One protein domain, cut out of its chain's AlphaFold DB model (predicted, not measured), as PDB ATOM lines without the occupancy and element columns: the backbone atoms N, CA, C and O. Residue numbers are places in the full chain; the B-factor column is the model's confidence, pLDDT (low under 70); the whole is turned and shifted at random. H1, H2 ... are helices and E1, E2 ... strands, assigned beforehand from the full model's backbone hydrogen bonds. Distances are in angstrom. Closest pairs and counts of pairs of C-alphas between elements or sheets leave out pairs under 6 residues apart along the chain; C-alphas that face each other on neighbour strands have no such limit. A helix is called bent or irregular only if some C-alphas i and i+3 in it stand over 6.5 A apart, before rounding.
ATOM      1  N   ALA A  10     144.159 -39.571 199.058       88.81
ATOM      2  CA  ALA A  10     144.783 -40.785 199.573       88.81
ATOM      3  C   ALA A  10     143.742 -41.877 199.832       88.81
ATOM      4  O   ALA A  10     142.606 -41.577 200.193       88.81
ATOM      5  N   LEU A  11     144.135 -43.140 199.675       89.88
ATOM      6  CA  LEU A  11     143.315 -44.283 200.073       89.88
ATOM      7  C   LEU A  11     143.540 -44.590 201.562       89.88
ATOM      8  O   LEU A  11     144.678 -44.761 202.008       89.88
ATOM      9  N   VAL A  12     142.457 -44.656 202.332       90.75
ATOM     10  CA  VAL A  12     142.463 -44.864 203.791       90.75
ATOM     11  C   VAL A  12     141.315 -45.777 204.219       90.75
ATOM     12  O   VAL A  12     140.352 -45.963 203.474       90.75
ATOM     13  N   TYR A  13     141.393 -46.334 205.424       91.00
ATOM     14  CA  TYR A  13     140.225 -46.932 206.076       91.00
ATOM     15  C   TYR A  13     139.333 -45.850 206.710       91.00
ATOM     16  O   TYR A  13     139.717 -44.684 206.794       91.00
ATOM     17  N   GLU A  14     138.135 -46.229 207.167       89.12
ATOM     18  CA  GLU A  14     137.151 -45.308 207.769       89.12
ATOM     19  C   GLU A  14     137.703 -44.510 208.966       89.12
ATOM     20  O   GLU A  14     137.363 -43.347 209.160       89.12
ATOM     21  N   ASP A  15     138.604 -45.110 209.747       86.88
ATOM     22  CA  ASP A  15     139.270 -44.467 210.888       86.88
ATOM     23  C   ASP A  15     140.404 -43.503 210.482       86.88
ATOM     24  O   ASP A  15     141.076 -42.931 211.341       86.88
ATOM     25  N   GLY A  16     140.628 -43.315 209.178       83.88
ATOM     26  CA  GLY A  16     141.691 -42.485 208.617       83.88
ATOM     27  C   GLY A  16     143.072 -43.141 208.636       83.88
ATOM     28  O   GLY A  16     144.045 -42.511 208.213       83.88
ATOM     29  N   SER A  17     143.192 -44.387 209.102       85.69
ATOM     30  CA  SER A  17     144.455 -45.119 209.051       85.69
ATOM     31  C   SER A  17     144.829 -45.494 207.613       85.69
ATOM     32  O   SER A  17     143.990 -45.615 206.714       85.69
ATOM     33  N   LYS A  18     146.136 -45.637 207.384       82.25
ATOM     34  CA  LYS A  18     146.695 -45.919 206.063       82.25
ATOM     35  C   LYS A  18     146.194 -47.275 205.544       82.25
ATOM     36  O   LYS A  18     146.384 -48.297 206.197       82.25
ATOM     37  N   CYS A  19     145.630 -47.279 204.338       78.25
ATOM     38  CA  CYS A  19     145.387 -48.498 203.565       78.25
ATOM     39  C   CYS A  19     146.678 -48.934 202.821       78.25
ATOM     40  O   CYS A  19     147.650 -48.183 202.746       78.25
ATOM     41  N   CYS A  20     146.787 -50.116 202.219       71.44
ATOM     42  CA  CYS A  20     145.844 -51.223 202.141       71.44
ATOM     43  C   CYS A  20     146.662 -52.481 202.424       71.44
ATOM     44  O   CYS A  20     147.520 -52.868 201.628       71.44
ATOM     45  N   GLU A  21     146.412 -53.126 203.557       63.22
ATOM     46  CA  GLU A  21     146.776 -54.536 203.652       63.22
ATOM     47  C   GLU A  21     146.026 -55.259 202.526       63.22
ATOM     48  O   GLU A  21     144.871 -54.942 202.254       63.22
ATOM     49  N   THR A  22     146.701 -56.145 201.794       66.31
ATOM     50  CA  THR A  22     146.097 -56.831 200.645       66.31
ATOM     51  C   THR A  22     145.905 -58.309 200.991       66.31
ATOM     52  O   THR A  22     146.909 -58.996 201.198       66.31
ATOM     53  N   PRO A  23     144.664 -58.838 201.024       67.62
ATOM     54  CA  PRO A  23     143.389 -58.158 200.758       67.62
ATOM     55  C   PRO A  23     142.920 -57.273 201.934       67.62
ATOM     56  O   PRO A  23     143.241 -57.579 203.087       67.62
ATOM     57  N   PRO A  24     142.144 -56.207 201.668       73.88
ATOM     58  CA  PRO A  24     141.633 -55.333 202.715       73.88
ATOM     59  C   PRO A  24     140.589 -56.081 203.553       73.88
ATOM     60  O   PRO A  24     139.741 -56.798 203.032       73.88
ATOM     61  N   GLN A  25     140.631 -55.913 204.876       80.19
ATOM     62  CA  GLN A  25     139.628 -56.504 205.781       80.19
ATOM     63  C   GLN A  25     138.431 -55.578 206.038       80.19
ATOM     64  O   GLN A  25     137.468 -55.965 206.697       80.19
ATOM     65  N   LYS A  26     138.516 -54.331 205.570       86.62
ATOM     66  CA  LYS A  26     137.530 -53.271 205.782       86.62
ATOM     67  C   LYS A  26     137.395 -52.435 204.509       86.62
ATOM     68  O   LYS A  26     138.368 -52.358 203.755       86.62
ATOM     69  N   PRO A  27     136.247 -51.765 204.307       89.12
ATOM     70  CA  PRO A  27     136.075 -50.849 203.192       89.12
ATOM     71  C   PRO A  27     137.148 -49.757 203.161       89.12
ATOM     72  O   PRO A  27     137.549 -49.219 204.197       89.12
ATOM     73  N   VAL A  28     137.587 -49.427 201.952       91.31
ATOM     74  CA  VAL A  28     138.567 -48.385 201.661       91.31
ATOM     75  C   VAL A  28     137.855 -47.155 201.106       91.31
ATOM     76  O   VAL A  28     136.916 -47.251 200.309       91.31
ATOM     77  N   TYR A  29     138.325 -45.986 201.526       91.88
ATOM     78  CA  TYR A  29     137.783 -44.676 201.190       91.88
ATOM     79  C   TYR A  29     138.864 -43.808 200.548       91.88
ATOM     80  O   TYR A  29     140.049 -43.938 200.851       91.88
ATOM     81  N   LEU A  30     138.445 -42.882 199.687       91.75
ATOM     82  CA  LEU A  30     139.281 -41.783 199.213       91.75
ATOM     83  C   LEU A  30     139.154 -40.604 200.179       91.75
ATOM     84  O   LEU A  30     138.080 -40.023 200.319       91.75
ATOM     85  N   LEU A  31     140.255 -40.235 200.823       90.06
ATOM     86  CA  LEU A  31     140.357 -39.062 201.679       90.06
ATOM     87  C   LEU A  31     140.748 -37.831 200.859       90.06
ATOM     88  O   LEU A  31     141.779 -37.833 200.188       90.06
ATOM     89  N   ASN A  32     139.946 -36.772 200.956       87.94
ATOM     90  CA  ASN A  32     140.230 -35.468 200.361       87.94
ATOM     91  C   ASN A  32     141.181 -34.645 201.253       87.94
ATOM     92  O   ASN A  32     140.768 -34.122 202.288       87.94
ATOM     93  N   LEU A  33     142.441 -34.489 200.838       85.69
ATOM     94  CA  LEU A  33     143.472 -33.757 201.593       85.69
ATOM     95  C   LEU A  33     143.489 -32.247 201.293       85.69
ATOM     96  O   LEU A  33     144.304 -31.505 201.836       85.69
ATOM     97  N   LEU A  34     142.589 -31.771 200.428       80.56
ATOM     98  CA  LEU A  34     142.543 -30.375 199.977       80.56
ATOM     99  C   LEU A  34     141.705 -29.461 200.857       80.56
ATOM    100  O   LEU A  34     141.772 -28.236 200.719       80.56
ATOM    101  N   VAL A  35     140.866 -30.044 201.705       71.06
ATOM    102  CA  VAL A  35     139.898 -29.308 202.508       71.06
ATOM    103  C   VAL A  35     140.487 -29.076 203.890       71.06
ATOM    104  O   VAL A  35     140.734 -30.009 204.645       71.06
ATOM    105  N   TYR A  36     140.660 -27.806 204.251       60.50
ATOM    106  CA  TYR A  36     140.848 -27.414 205.644       60.50
ATOM    107  C   TYR A  36     139.482 -27.504 206.342       60.50
ATOM    108  O   TYR A  36     138.680 -26.573 206.275       60.50
ATOM    109  N   GLY A  37     139.169 -28.662 206.921       61.31
ATOM    110  CA  GLY A  37     137.853 -28.952 207.493       61.31
ATOM    111  C   GLY A  37     137.739 -30.392 208.003       61.31
ATOM    112  O   GLY A  37     138.755 -31.083 208.084       61.31
ATOM    113  N   PRO A  38     136.530 -30.853 208.378       65.81
ATOM    114  CA  PRO A  38     136.321 -32.254 208.731       65.81
ATOM    115  C   PRO A  38     136.744 -33.159 207.569       65.81
ATOM    116  O   PRO A  38     136.491 -32.832 206.409       65.81
ATOM    117  N   LEU A  39     137.393 -34.277 207.903       72.00
ATOM    118  CA  LEU A  39     137.855 -35.268 206.933       72.00
ATOM    119  C   LEU A  39     136.675 -35.712 206.063       72.00
ATOM    120  O   LEU A  39     135.663 -36.199 206.568       72.00
ATOM    121  N   GLU A  40     136.807 -35.519 204.756       84.94
ATOM    122  CA  GLU A  40     135.803 -35.934 203.785       84.94
ATOM    123  C   GLU A  40     136.253 -37.261 203.175       84.94
ATOM    124  O   GLU A  40     137.203 -37.313 202.388       84.94
ATOM    125  N   LEU A  41     135.592 -38.337 203.610       88.50
ATOM    126  CA  LEU A  41     135.805 -39.695 203.127       88.50
ATOM    127  C   LEU A  41     134.803 -40.007 202.019       88.50
ATOM    128  O   LEU A  41     133.589 -39.916 202.209       88.50
ATOM    129  N   LEU A  42     135.320 -40.400 200.862       90.62
ATOM    130  CA  LEU A  42     134.530 -40.719 199.683       90.62
ATOM    131  C   LEU A  42     134.544 -42.229 199.450       90.62
ATOM    132  O   LEU A  42     135.602 -42.826 199.243       90.62
ATOM    133  N   PHE A  43     133.365 -42.845 199.475       90.19
ATOM    134  CA  PHE A  43     133.204 -44.271 199.210       90.19
ATOM    135  C   PHE A  43     132.924 -44.542 197.727       90.19
ATOM    136  O   PHE A  43     132.230 -43.773 197.056       90.19
ATOM    137  N   SER A  44     133.443 -45.664 197.229       91.06
ATOM    138  CA  SER A  44     133.160 -46.186 195.892       91.06
ATOM    139  C   SER A  44     133.156 -47.710 195.920       91.06
ATOM    140  O   SER A  44     134.176 -48.328 196.234       91.06
ATOM    141  N   GLU A  45     132.025 -48.313 195.555       91.44
ATOM    142  CA  GLU A  45     131.903 -49.771 195.435       91.44
ATOM    143  C   GLU A  45     132.863 -50.331 194.379       91.44
ATOM    144  O   GLU A  45     133.490 -51.363 194.602       91.44
ATOM    145  N   GLU A  46     133.039 -49.630 193.254       91.00
ATOM    146  CA  GLU A  46     133.911 -50.081 192.165       91.00
ATOM    147  C   GLU A  46     135.392 -50.075 192.576       91.00
ATOM    148  O   GLU A  46     136.104 -51.038 192.296       91.00
ATOM    149  N   ILE A  47     135.845 -49.051 193.312       91.25
ATOM    150  CA  ILE A  47     137.209 -49.017 193.870       91.25
ATOM    151  C   ILE A  47     137.404 -50.163 194.865       91.25
ATOM    152  O   ILE A  47     138.398 -50.876 194.779       91.25
ATOM    153  N   ASN A  48     136.452 -50.385 195.775       91.62
ATOM    154  CA  ASN A  48     136.553 -51.475 196.750       91.62
ATOM    155  C   ASN A  48     136.624 -52.843 196.060       91.62
ATOM    156  O   ASN A  48     137.509 -53.633 196.370       91.62
ATOM    157  N   ALA A  49     135.798 -53.075 195.038       91.38
ATOM    158  CA  ALA A  49     135.829 -54.310 194.262       91.38
ATOM    159  C   ALA A  49     137.172 -54.544 193.539       91.38
ATOM    160  O   ALA A  49     137.574 -55.694 193.346       91.38
ATOM    161  N   LEU A  50     137.871 -53.483 193.115       90.19
ATOM    162  CA  LEU A  50     139.219 -53.591 192.542       90.19
ATOM    163  C   LEU A  50     140.258 -53.957 193.611       90.19
ATOM    164  O   LEU A  50     141.085 -54.841 193.381       90.19
ATOM    165  N   ILE A  51     140.195 -53.332 194.788       89.19
ATOM    166  CA  ILE A  51     141.120 -53.624 195.894       89.19
ATOM    167  C   ILE A  51     140.901 -55.054 196.421       89.19
ATOM    168  O   ILE A  51     141.874 -55.769 196.660       89.19
ATOM    169  N   ASP A  52     139.654 -55.524 196.512       88.75
ATOM    170  CA  ASP A  52     139.318 -56.905 196.902       88.75
ATOM    171  C   ASP A  52     139.916 -57.939 195.939       88.75
ATOM    172  O   ASP A  52     140.377 -59.009 196.343       88.75
ATOM    173  N   LYS A  53     139.979 -57.592 194.649       87.81
ATOM    174  CA  LYS A  53     140.658 -58.377 193.606       87.81
ATOM    175  C   LYS A  53     142.183 -58.208 193.614       87.81
ATOM    176  O   LYS A  53     142.846 -58.730 192.721       87.81
ATOM    177  N   LYS A  54     142.740 -57.531 194.624       88.00
ATOM    178  CA  LYS A  54     144.173 -57.283 194.845       88.00
ATOM    179  C   LYS A  54     144.842 -56.388 193.796       88.00
ATOM    180  O   LYS A  54     146.065 -56.440 193.649       88.00
ATOM    181  N   PHE A  55     144.076 -55.581 193.063       88.56
ATOM    182  CA  PHE A  55     144.672 -54.587 192.171       88.56
ATOM    183  C   PHE A  55     145.396 -53.513 192.977       88.56
ATOM    184  O   PHE A  55     144.949 -53.101 194.050       88.56
ATOM    185  N   VAL A  56     146.508 -53.035 192.428       88.25
ATOM    186  CA  VAL A  56     147.228 -51.886 192.968       88.25
ATOM    187  C   VAL A  56     146.612 -50.630 192.365       88.25
ATOM    188  O   VAL A  56     146.584 -50.486 191.144       88.25
ATOM    189  N   LEU A  57     146.105 -49.746 193.223       90.75
ATOM    190  CA  LEU A  57     145.458 -48.497 192.831       90.75
ATOM    191  C   LEU A  57     146.297 -47.301 193.273       90.75
ATOM    192  O   LEU A  57     146.707 -47.228 194.432       90.75
ATOM    193  N   GLU A  58     146.496 -46.342 192.377       90.94
ATOM    194  CA  GLU A  58     147.242 -45.116 192.666       90.94
ATOM    195  C   GLU A  58     146.550 -43.909 192.031       90.94
ATOM    196  O   GLU A  58     146.175 -43.939 190.859       90.94
ATOM    197  N   VAL A  59     146.366 -42.844 192.814       90.81
ATOM    198  CA  VAL A  59     145.789 -41.584 192.331       90.81
ATOM    199  C   VAL A  59     146.903 -40.719 191.756       90.81
ATOM    200  O   VAL A  59     147.825 -40.345 192.481       90.81
ATOM    201  N   ASP A  60     146.785 -40.349 190.484       91.44
ATOM    202  CA  ASP A  60     147.680 -39.385 189.857       91.44
ATOM    203  C   ASP A  60     147.309 -37.966 190.307       91.44
ATOM    204  O   ASP A  60     146.389 -37.332 189.785       91.44
ATOM    205  N   ASN A  61     148.045 -37.455 191.291       81.62
ATOM    206  CA  ASN A  61     147.801 -36.137 191.872       81.62
ATOM    207  C   ASN A  61     148.134 -34.969 190.931       81.62
ATOM    208  O   ASN A  61     147.630 -33.863 191.163       81.62
ATOM    209  N   ASP A  62     148.922 -35.200 189.879       87.38
ATOM    210  CA  ASP A  62     149.280 -34.180 188.891       87.38
ATOM    211  C   ASP A  62     148.183 -34.010 187.829       87.38
ATOM    212  O   ASP A  62     148.079 -32.961 187.192       87.38
ATOM    213  N   SER A  63     147.282 -34.990 187.710       89.75
ATOM    214  CA  SER A  63     146.119 -34.938 186.815       89.75
ATOM    215  C   SER A  63     144.916 -34.151 187.361       89.75
ATOM    216  O   SER A  63     143.862 -34.120 186.721       89.75
ATOM    217  N   LEU A  64     144.999 -33.535 188.546       91.81
ATOM    218  CA  LEU A  64     143.818 -32.939 189.174       91.81
ATOM    219  C   LEU A  64     143.313 -31.685 188.437       91.81
ATOM    220  O   LEU A  64     143.946 -30.628 188.461       91.81
ATOM    221  N   ILE A  65     142.066 -31.736 187.964       91.62
ATOM    222  CA  ILE A  65     141.306 -30.563 187.519       91.62
ATOM    223  C   ILE A  65     140.176 -30.256 188.508       91.62
ATOM    224  O   ILE A  65     139.332 -31.098 188.804       91.62
ATOM    225  N   ARG A  66     140.087 -29.004 188.971       89.81
ATOM    226  CA  ARG A  66     138.951 -28.522 189.779       89.81
ATOM    227  C   ARG A  66     137.945 -27.778 188.907       89.81
ATOM    228  O   ARG A  66     138.311 -26.841 188.201       89.81
ATOM    229  N   SER A  67     136.669 -28.149 188.992       88.94
ATOM    230  CA  SER A  67     135.570 -27.472 188.295       88.94
ATOM    231  C   SER A  67     134.368 -27.309 189.218       88.94
ATOM    232  O   SER A  67     133.646 -28.260 189.524       88.94
ATOM    233  N   GLY A  68     134.155 -26.083 189.699       87.00
ATOM    234  CA  GLY A  68     133.135 -25.806 190.708       87.00
ATOM    235  C   GLY A  68     133.417 -26.563 192.009       87.00
ATOM    236  O   GLY A  68     134.437 -26.330 192.648       87.00
ATOM    237  N   LYS A  69     132.498 -27.454 192.400       86.69
ATOM    238  CA  LYS A  69     132.606 -28.311 193.599       86.69
ATOM    239  C   LYS A  69     133.058 -29.743 193.285       86.69
ATOM    240  O   LYS A  69     133.051 -30.580 194.183       86.69
ATOM    241  N   THR A  70     133.393 -30.021 192.026       90.19
ATOM    242  CA  THR A  70     133.801 -31.346 191.561       90.19
ATOM    243  C   THR A  70     135.281 -31.325 191.221       90.19
ATOM    244  O   THR A  70     135.783 -30.392 190.586       90.19
ATOM    245  N   HIS A  71     135.978 -32.358 191.655       92.19
ATOM    246  CA  HIS A  71     137.373 -32.619 191.354       92.19
ATOM    247  C   HIS A  71     137.445 -33.769 190.350       92.19
ATOM    248  O   HIS A  71     136.736 -34.758 190.495       92.19
ATOM    249  N   PHE A  72     138.277 -33.629 189.330       93.88
ATOM    250  CA  PHE A  72     138.520 -34.652 188.322       93.88
ATOM    251  C   PHE A  72     139.960 -35.109 188.453       93.88
ATOM    252  O   PHE A  72     140.851 -34.267 188.484       93.88
ATOM    253  N   VAL A  73     140.179 -36.411 188.595       93.81
ATOM    254  CA  VAL A  73     141.516 -36.973 188.807       93.81
ATOM    255  C   VAL A  73     141.598 -38.355 188.184       93.81
ATOM    256  O   VAL A  73     140.612 -39.093 188.172       93.81
ATOM    257  N   VAL A  74     142.764 -38.702 187.658       95.12
ATOM    258  CA  VAL A  74     143.031 -40.022 187.101       95.12
ATOM    259  C   VAL A  74     143.517 -40.963 188.201       95.12
ATOM    260  O   VAL A  74     144.327 -40.601 189.051       95.12
ATOM    261  N   MET A  75     142.998 -42.187 188.197       94.94
ATOM    262  CA  MET A  75     143.453 -43.284 189.040       94.94
ATOM    263  C   MET A  75     144.022 -44.379 188.150       94.94
ATOM    264  O   MET A  75     143.304 -44.921 187.311       94.94
ATOM    265  N   THR A  76     145.292 -44.709 188.345       93.12
ATOM    266  CA  THR A  76     145.939 -45.842 187.684       93.12
ATOM    267  C   THR A  76     145.641 -47.140 188.427       93.12
ATOM    268  O   THR A  76     145.484 -47.170 189.650       93.12
ATOM    269  N   ILE A  77     145.532 -48.211 187.652       91.88
ATOM    270  CA  ILE A  77     145.165 -49.553 188.077       91.88
ATOM    271  C   ILE A  77     146.225 -50.487 187.503       91.88
ATOM    272  O   ILE A  77     146.401 -50.575 186.284       91.88
ATOM    273  N   ALA A  78     146.934 -51.185 188.380       87.88
ATOM    274  CA  ALA A  78     147.937 -52.168 188.001       87.88
ATOM    275  C   ALA A  78     147.563 -53.558 188.535       87.88
ATOM    276  O   ALA A  78     146.980 -53.672 189.622       87.88
ATOM    277  N   PRO A  79     147.893 -54.627 187.790       86.31
ATOM    278  CA  PRO A  79     147.532 -55.978 188.182       86.31
ATOM    279  C   PRO A  79     148.209 -56.410 189.495       86.31
ATOM    280  O   PRO A  79     149.288 -55.901 189.838       86.31
ATOM    281  N   PRO A  80     147.611 -57.385 190.209       83.62
ATOM    282  CA  PRO A  80     148.208 -57.986 191.397       83.62
ATOM    283  C   PRO A  80     149.631 -58.485 191.121       83.62
ATOM    284  O   PRO A  80     149.909 -59.040 190.055       83.62
ATOM    285  N   VAL A  81     150.542 -58.307 192.084       78.19
ATOM    286  CA  VAL A  81     151.969 -58.663 191.931       78.19
ATOM    287  C   VAL A  81     152.154 -60.138 191.559       78.19
ATOM    288  O   VAL A  81     152.988 -60.457 190.715       78.19
ATOM    289  N   ASP A  82     151.342 -61.021 192.138       79.38
ATOM    290  CA  ASP A  82     151.334 -62.468 191.909       79.38
ATOM    291  C   ASP A  82     150.773 -62.882 190.537       79.38
ATOM    292  O   ASP A  82     151.021 -64.000 190.094       79.38
ATOM    293  N   GLN A  83     150.069 -61.986 189.838       78.38
ATOM    294  CA  GLN A  83     149.428 -62.256 188.543       78.38
ATOM    295  C   GLN A  83     150.001 -61.427 187.385       78.38
ATOM    296  O   GLN A  83     149.494 -61.509 186.263       78.38
ATOM    297  N   ARG A  84     151.078 -60.661 187.610       73.12
ATOM    298  CA  ARG A  84     151.685 -59.798 186.576       73.12
ATOM    299  C   ARG A  84     152.054 -60.557 185.303       73.12
ATOM    300  O   ARG A  84     151.779 -60.070 184.216       73.12
ATOM    301  N   ASN A  85     152.603 -61.764 185.436       74.38
ATOM    302  CA  ASN A  85     153.058 -62.574 184.297       74.38
ATOM    303  C   ASN A  85     151.913 -63.214 183.494       74.38
ATOM    304  O   ASN A  85     152.146 -63.748 182.414       74.38
ATOM    305  N   THR A  86     150.695 -63.212 184.039       80.12
ATOM    306  CA  THR A  86     149.491 -63.741 183.381       80.12
ATOM    307  C   THR A  86     148.591 -62.638 182.823       80.12
ATOM    308  O   THR A  86     147.605 -62.941 182.156       80.12
ATOM    309  N   TYR A  87     148.907 -61.372 183.108       81.75
ATOM    310  CA  TYR A  87     148.195 -60.219 182.569       81.75
ATOM    311  C   TYR A  87     148.669 -59.916 181.140       81.75
ATOM    312  O   TYR A  87     149.830 -60.199 180.828       81.75
ATOM    313  N   PRO A  88     147.815 -59.341 180.270       84.81
ATOM    314  CA  PRO A  88     148.257 -58.823 178.981       84.81
ATOM    315  C   PRO A  88     149.486 -57.930 179.152       84.81
ATOM    316  O   PRO A  88     149.534 -57.099 180.059       84.81
ATOM    317  N   LEU A  89     150.490 -58.147 178.309       85.44
ATOM    318  CA  LEU A  89     151.728 -57.377 178.314       85.44
ATOM    319  C   LEU A  89     151.712 -56.405 177.138       85.44
ATOM    320  O   LEU A  89     151.310 -56.767 176.030       85.44
ATOM    321  N   CYS A  90     152.204 -55.196 177.369       86.31
ATOM    322  CA  CYS A  90     152.499 -54.254 176.304       86.31
ATOM    323  C   CYS A  90     153.725 -54.714 175.504       86.31
ATOM    324  O   CYS A  90     154.479 -55.590 175.930       86.31
ATOM    325  N   PHE A  91     153.971 -54.099 174.343       85.44
ATOM    326  CA  PHE A  91     155.103 -54.460 173.476       85.44
ATOM    327  C   PHE A  91     156.472 -54.367 174.182       85.44
ATOM    328  O   PHE A  91     157.403 -55.094 173.846       85.44
ATOM    329  N   ASN A  92     156.588 -53.499 175.190       82.81
ATOM    330  CA  ASN A  92     157.785 -53.353 176.020       82.81
ATOM    331  C   ASN A  92     157.935 -54.438 177.112       82.81
ATOM    332  O   ASN A  92     158.903 -54.391 177.865       82.81
ATOM    333  N   GLY A  93     157.008 -55.395 177.206       82.00
ATOM    334  CA  GLY A  93     157.016 -56.481 178.189       82.00
ATOM    335  C   GLY A  93     156.442 -56.119 179.562       82.00
ATOM    336  O   GLY A  93     156.370 -56.991 180.426       82.00
ATOM    337  N   GLU A  94     156.013 -54.873 179.777       83.38
ATOM    338  CA  GLU A  94     155.354 -54.462 181.019       83.38
ATOM    339  C   GLU A  94     153.882 -54.903 181.024       83.38
ATOM    340  O   GLU A  94     153.235 -54.860 179.972       83.38
ATOM    341  N   PRO A  95     153.311 -55.289 182.182       84.06
ATOM    342  CA  PRO A  95     151.882 -55.542 182.288       84.06
ATOM    343  C   PRO A  95     151.077 -54.313 181.879       84.06
ATOM    344  O   PRO A  95     151.400 -53.190 182.277       84.06
ATOM    345  N   GLU A  96     150.009 -54.537 181.122       85.81
ATOM    346  CA  GLU A  96     149.095 -53.480 180.725       85.81
ATOM    347  C   GLU A  96     148.552 -52.766 181.965       85.81
ATOM    348  O   GLU A  96     147.976 -53.376 182.873       85.81
ATOM    349  N   LYS A  97     148.767 -51.452 182.003       84.56
ATOM    350  CA  LYS A  97     148.209 -50.571 183.026       84.56
ATOM    351  C   LYS A  97     146.900 -50.009 182.515       84.56
ATOM    352  O   LYS A  97     146.828 -49.567 181.376       84.56
ATOM    353  N   GLN A  98     145.900 -49.957 183.382       91.38
ATOM    354  CA  GLN A  98     144.641 -49.278 183.099       91.38
ATOM    355  C   GLN A  98     144.566 -47.995 183.916       91.38
ATOM    356  O   GLN A  98     145.251 -47.854 184.931       91.38
ATOM    357  N   ALA A  99     143.741 -47.044 183.493       94.62
ATOM    358  CA  ALA A  99     143.468 -45.874 184.311       94.62
ATOM    359  C   ALA A  99     142.064 -45.325 184.081       94.62
ATOM    360  O   ALA A  99     141.578 -45.265 182.949       94.62
ATOM    361  N   TYR A 100     141.425 -44.899 185.166       95.81
ATOM    362  CA  TYR A 100     140.078 -44.336 185.174       95.81
ATOM    363  C   TYR A 100     140.131 -42.840 185.468       95.81
ATOM    364  O   TYR A 100     140.859 -42.411 186.358       95.81
ATOM    365  N   LEU A 101     139.312 -42.048 184.776       96.00
ATOM    366  CA  LEU A 101     139.005 -40.682 185.183       96.00
ATOM    367  C   LEU A 101     137.867 -40.716 186.198       96.00
ATOM    368  O   LEU A 101     136.757 -41.170 185.898       96.00
ATOM    369  N   LEU A 102     138.143 -40.199 187.388       95.50
ATOM    370  CA  LEU A 102     137.191 -40.086 188.480       95.50
ATOM    371  C   LEU A 102     136.635 -38.667 188.551       95.50
ATOM    372  O   LEU A 102     137.386 -37.701 188.446       95.50
ATOM    373  N   ALA A 103     135.335 -38.543 188.798       94.00
ATOM    374  CA  ALA A 103     134.691 -37.326 189.264       94.00
ATOM    375  C   ALA A 103     134.385 -37.470 190.760       94.00
ATOM    376  O   ALA A 103     133.606 -38.325 191.183       94.00
ATOM    377  N   LEU A 104     135.024 -36.626 191.561       92.25
ATOM    378  CA  LEU A 104     134.957 -36.609 193.015       92.25
ATOM    379  C   LEU A 104     134.155 -35.386 193.455       92.25
ATOM    380  O   LEU A 104     134.521 -34.242 193.184       92.25
ATOM    381  N   SER A 105     133.045 -35.626 194.137       87.44
ATOM    382  CA  SER A 105     132.214 -34.600 194.770       87.44
ATOM    383  C   SER A 105     131.987 -34.968 196.235       87.44
ATOM    384  O   SER A 105     132.328 -36.077 196.634       87.44
ATOM    385  N   LYS A 106     131.394 -34.062 197.026       78.56
ATOM    386  CA  LYS A 106     131.346 -34.144 198.501       78.56
ATOM    387  C   LYS A 106     131.079 -35.524 199.119       78.56
ATOM    388  O   LYS A 106     131.574 -35.831 200.192       78.56
ATOM    389  N   SER A 107     130.248 -36.342 198.485       75.38
ATOM    390  CA  SER A 107     129.899 -37.665 199.006       75.38
ATOM    391  C   SER A 107     129.919 -38.754 197.941       75.38
ATOM    392  O   SER A 107     129.331 -39.813 198.148       75.38
ATOM    393  N   LYS A 108     130.494 -38.484 196.766       85.94
ATOM    394  CA  LYS A 108     130.382 -39.395 195.629       85.94
ATOM    395  C   LYS A 108     131.651 -39.427 194.801       85.94
ATOM    396  O   LYS A 108     132.191 -38.384 194.433       85.94
ATOM    397  N   VAL A 109     132.040 -40.648 194.462       92.19
ATOM    398  CA  VAL A 109     133.024 -40.974 193.437       92.19
ATOM    399  C   VAL A 109     132.273 -41.563 192.247       92.19
ATOM    400  O   VAL A 109     131.538 -42.537 192.401       92.19
ATOM    401  N   GLU A 110     132.457 -40.985 191.068       92.44
ATOM    402  CA  GLU A 110     131.961 -41.534 189.805       92.44
ATOM    403  C   GLU A 110     133.134 -41.814 188.872       92.44
ATOM    404  O   GLU A 110     134.009 -40.969 188.715       92.44
ATOM    405  N   ILE A 111     133.138 -42.969 188.214       93.25
ATOM    406  CA  ILE A 111     134.054 -43.223 187.102       93.25
ATOM    407  C   ILE A 111     133.397 -42.673 185.841       93.25
ATOM    408  O   ILE A 111     132.379 -43.189 185.383       93.25
ATOM    409  N   VAL A 112     133.963 -41.595 185.303       94.12
ATOM    410  CA  VAL A 112     133.415 -40.879 184.138       94.12
ATOM    411  C   VAL A 112     134.124 -41.246 182.834       94.12
ATOM    412  O   VAL A 112     133.583 -40.992 181.761       94.12
ATOM    413  N   HIS A 113     135.300 -41.876 182.912       93.56
ATOM    414  CA  HIS A 113     135.994 -42.473 181.770       93.56
ATOM    415  C   HIS A 113     136.867 -43.649 182.232       93.56
ATOM    416  O   HIS A 113     137.516 -43.538 183.267       93.56
ATOM    417  N   ARG A 114     136.895 -44.770 181.498       91.62
ATOM    418  CA  ARG A 114     137.618 -45.998 181.912       91.62
ATOM    419  C   ARG A 114     138.915 -46.282 181.154       91.62
ATOM    420  O   ARG A 114     139.718 -47.077 181.621       91.62
ATOM    421  N   ASN A 115     139.124 -45.639 180.010       89.06
ATOM    422  CA  ASN A 115     140.246 -45.943 179.121       89.06
ATOM    423  C   ASN A 115     141.195 -44.744 179.050       89.06
ATOM    424  O   ASN A 115     141.361 -44.157 177.988       89.06
ATOM    425  N   MET A 116     141.734 -44.311 180.193       92.69
ATOM    426  CA  MET A 116     142.693 -43.196 180.231       92.69
ATOM    427  C   MET A 116     144.122 -43.649 179.907       92.69
ATOM    428  O   MET A 116     144.910 -42.862 179.404       92.69
TER     429      MET A 116
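What this domain is: This is residues 10 to 116 of the 161 residues of an uncharacterized protein of Herbaspirillum rubrisubalbicans M1 (UniProt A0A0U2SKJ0). A strongly twisted sheet of four long strands, E4 to E7, forms a wall, and a small three-strand sheet, E1 to E3, covers part of it as a sandwich of two sheets only partly face to face, their strands crossed. The short helix H1 packs beside both sheets, while H2 lies far out toward one end of the longest axis. The 107 printed residues run E1 E2 E3 H1 E4 E5 H2 E6 E7, with two named helices and seven named strands, class mixed. The sheets, E4 - E5 - E6 - E7 and E1 - E2 - E3, are antiparallel. The whole is compact, with a radius of gyration of the C-alphas of 14.4 A and spans of 44 by 31 by 20 A.

How they stand to each other: In the larger sheet E4, residues 56 to 67, and E5, residues 70 to 78, form a hairpin, with N 58 and O 76 within hydrogen-bond range at 3.0 A. E6, residues 98 to 105, is E5's other antiparallel neighbour, with N 73 and O 102 at 3.1 A. E7, residues 108 to 116, forms a hairpin with E6, with N 103 and O 110 at 2.8 A. E4 bends by 67 degrees at residue 62, and E7 by 52 degrees at residue 113. E1, residues 10 to 13, E2, residues 28 to 32, and E3, residues 41 to 43, form a meander, each strand the antiparallel neighbour of the one before; N 12 and O 29 are 2.9 A apart, N 30 and O 42 2.9 A. The facing parts of the two sheets are 9.5 A apart centre to centre, their strands at 59 degrees. The closest C-alphas of E3 and E7, Leu 42 and Lys 108, are 5.9 A apart. H1, residues 45 to 52, is on the larger sheet at a height over the sheet of 7.5 A, and only grazes the smaller one. H2, residues 81 to 86, is on neither sheet and apart from H1. In H1 every O i to N i+4 pair is within hydrogen-bond range; in irregular H2, where C-alphas 82 and 85 are 7.8 A apart, 0 of 2 are, and 1 of 3 O i to N i+3 pairs.

Where its parts are: E4 is 27.5 A long, E5 25.4 A, E6 22.5 A and E7 20.1 A. E1 begins at C-alpha 10 (144.783, -40.785, 199.573), and E7 ends at C-alpha 116 (142.693, -43.196, 180.231).

The domain as a whole: The C-alphas of Gly 37 and Phe 91, the two farthest apart, are 45.9 A apart. The printed part has no cut. The links E1 to E2 and H2 to E6 are long. Residues 21 to 23 and 36 to 38 are under pLDDT 70.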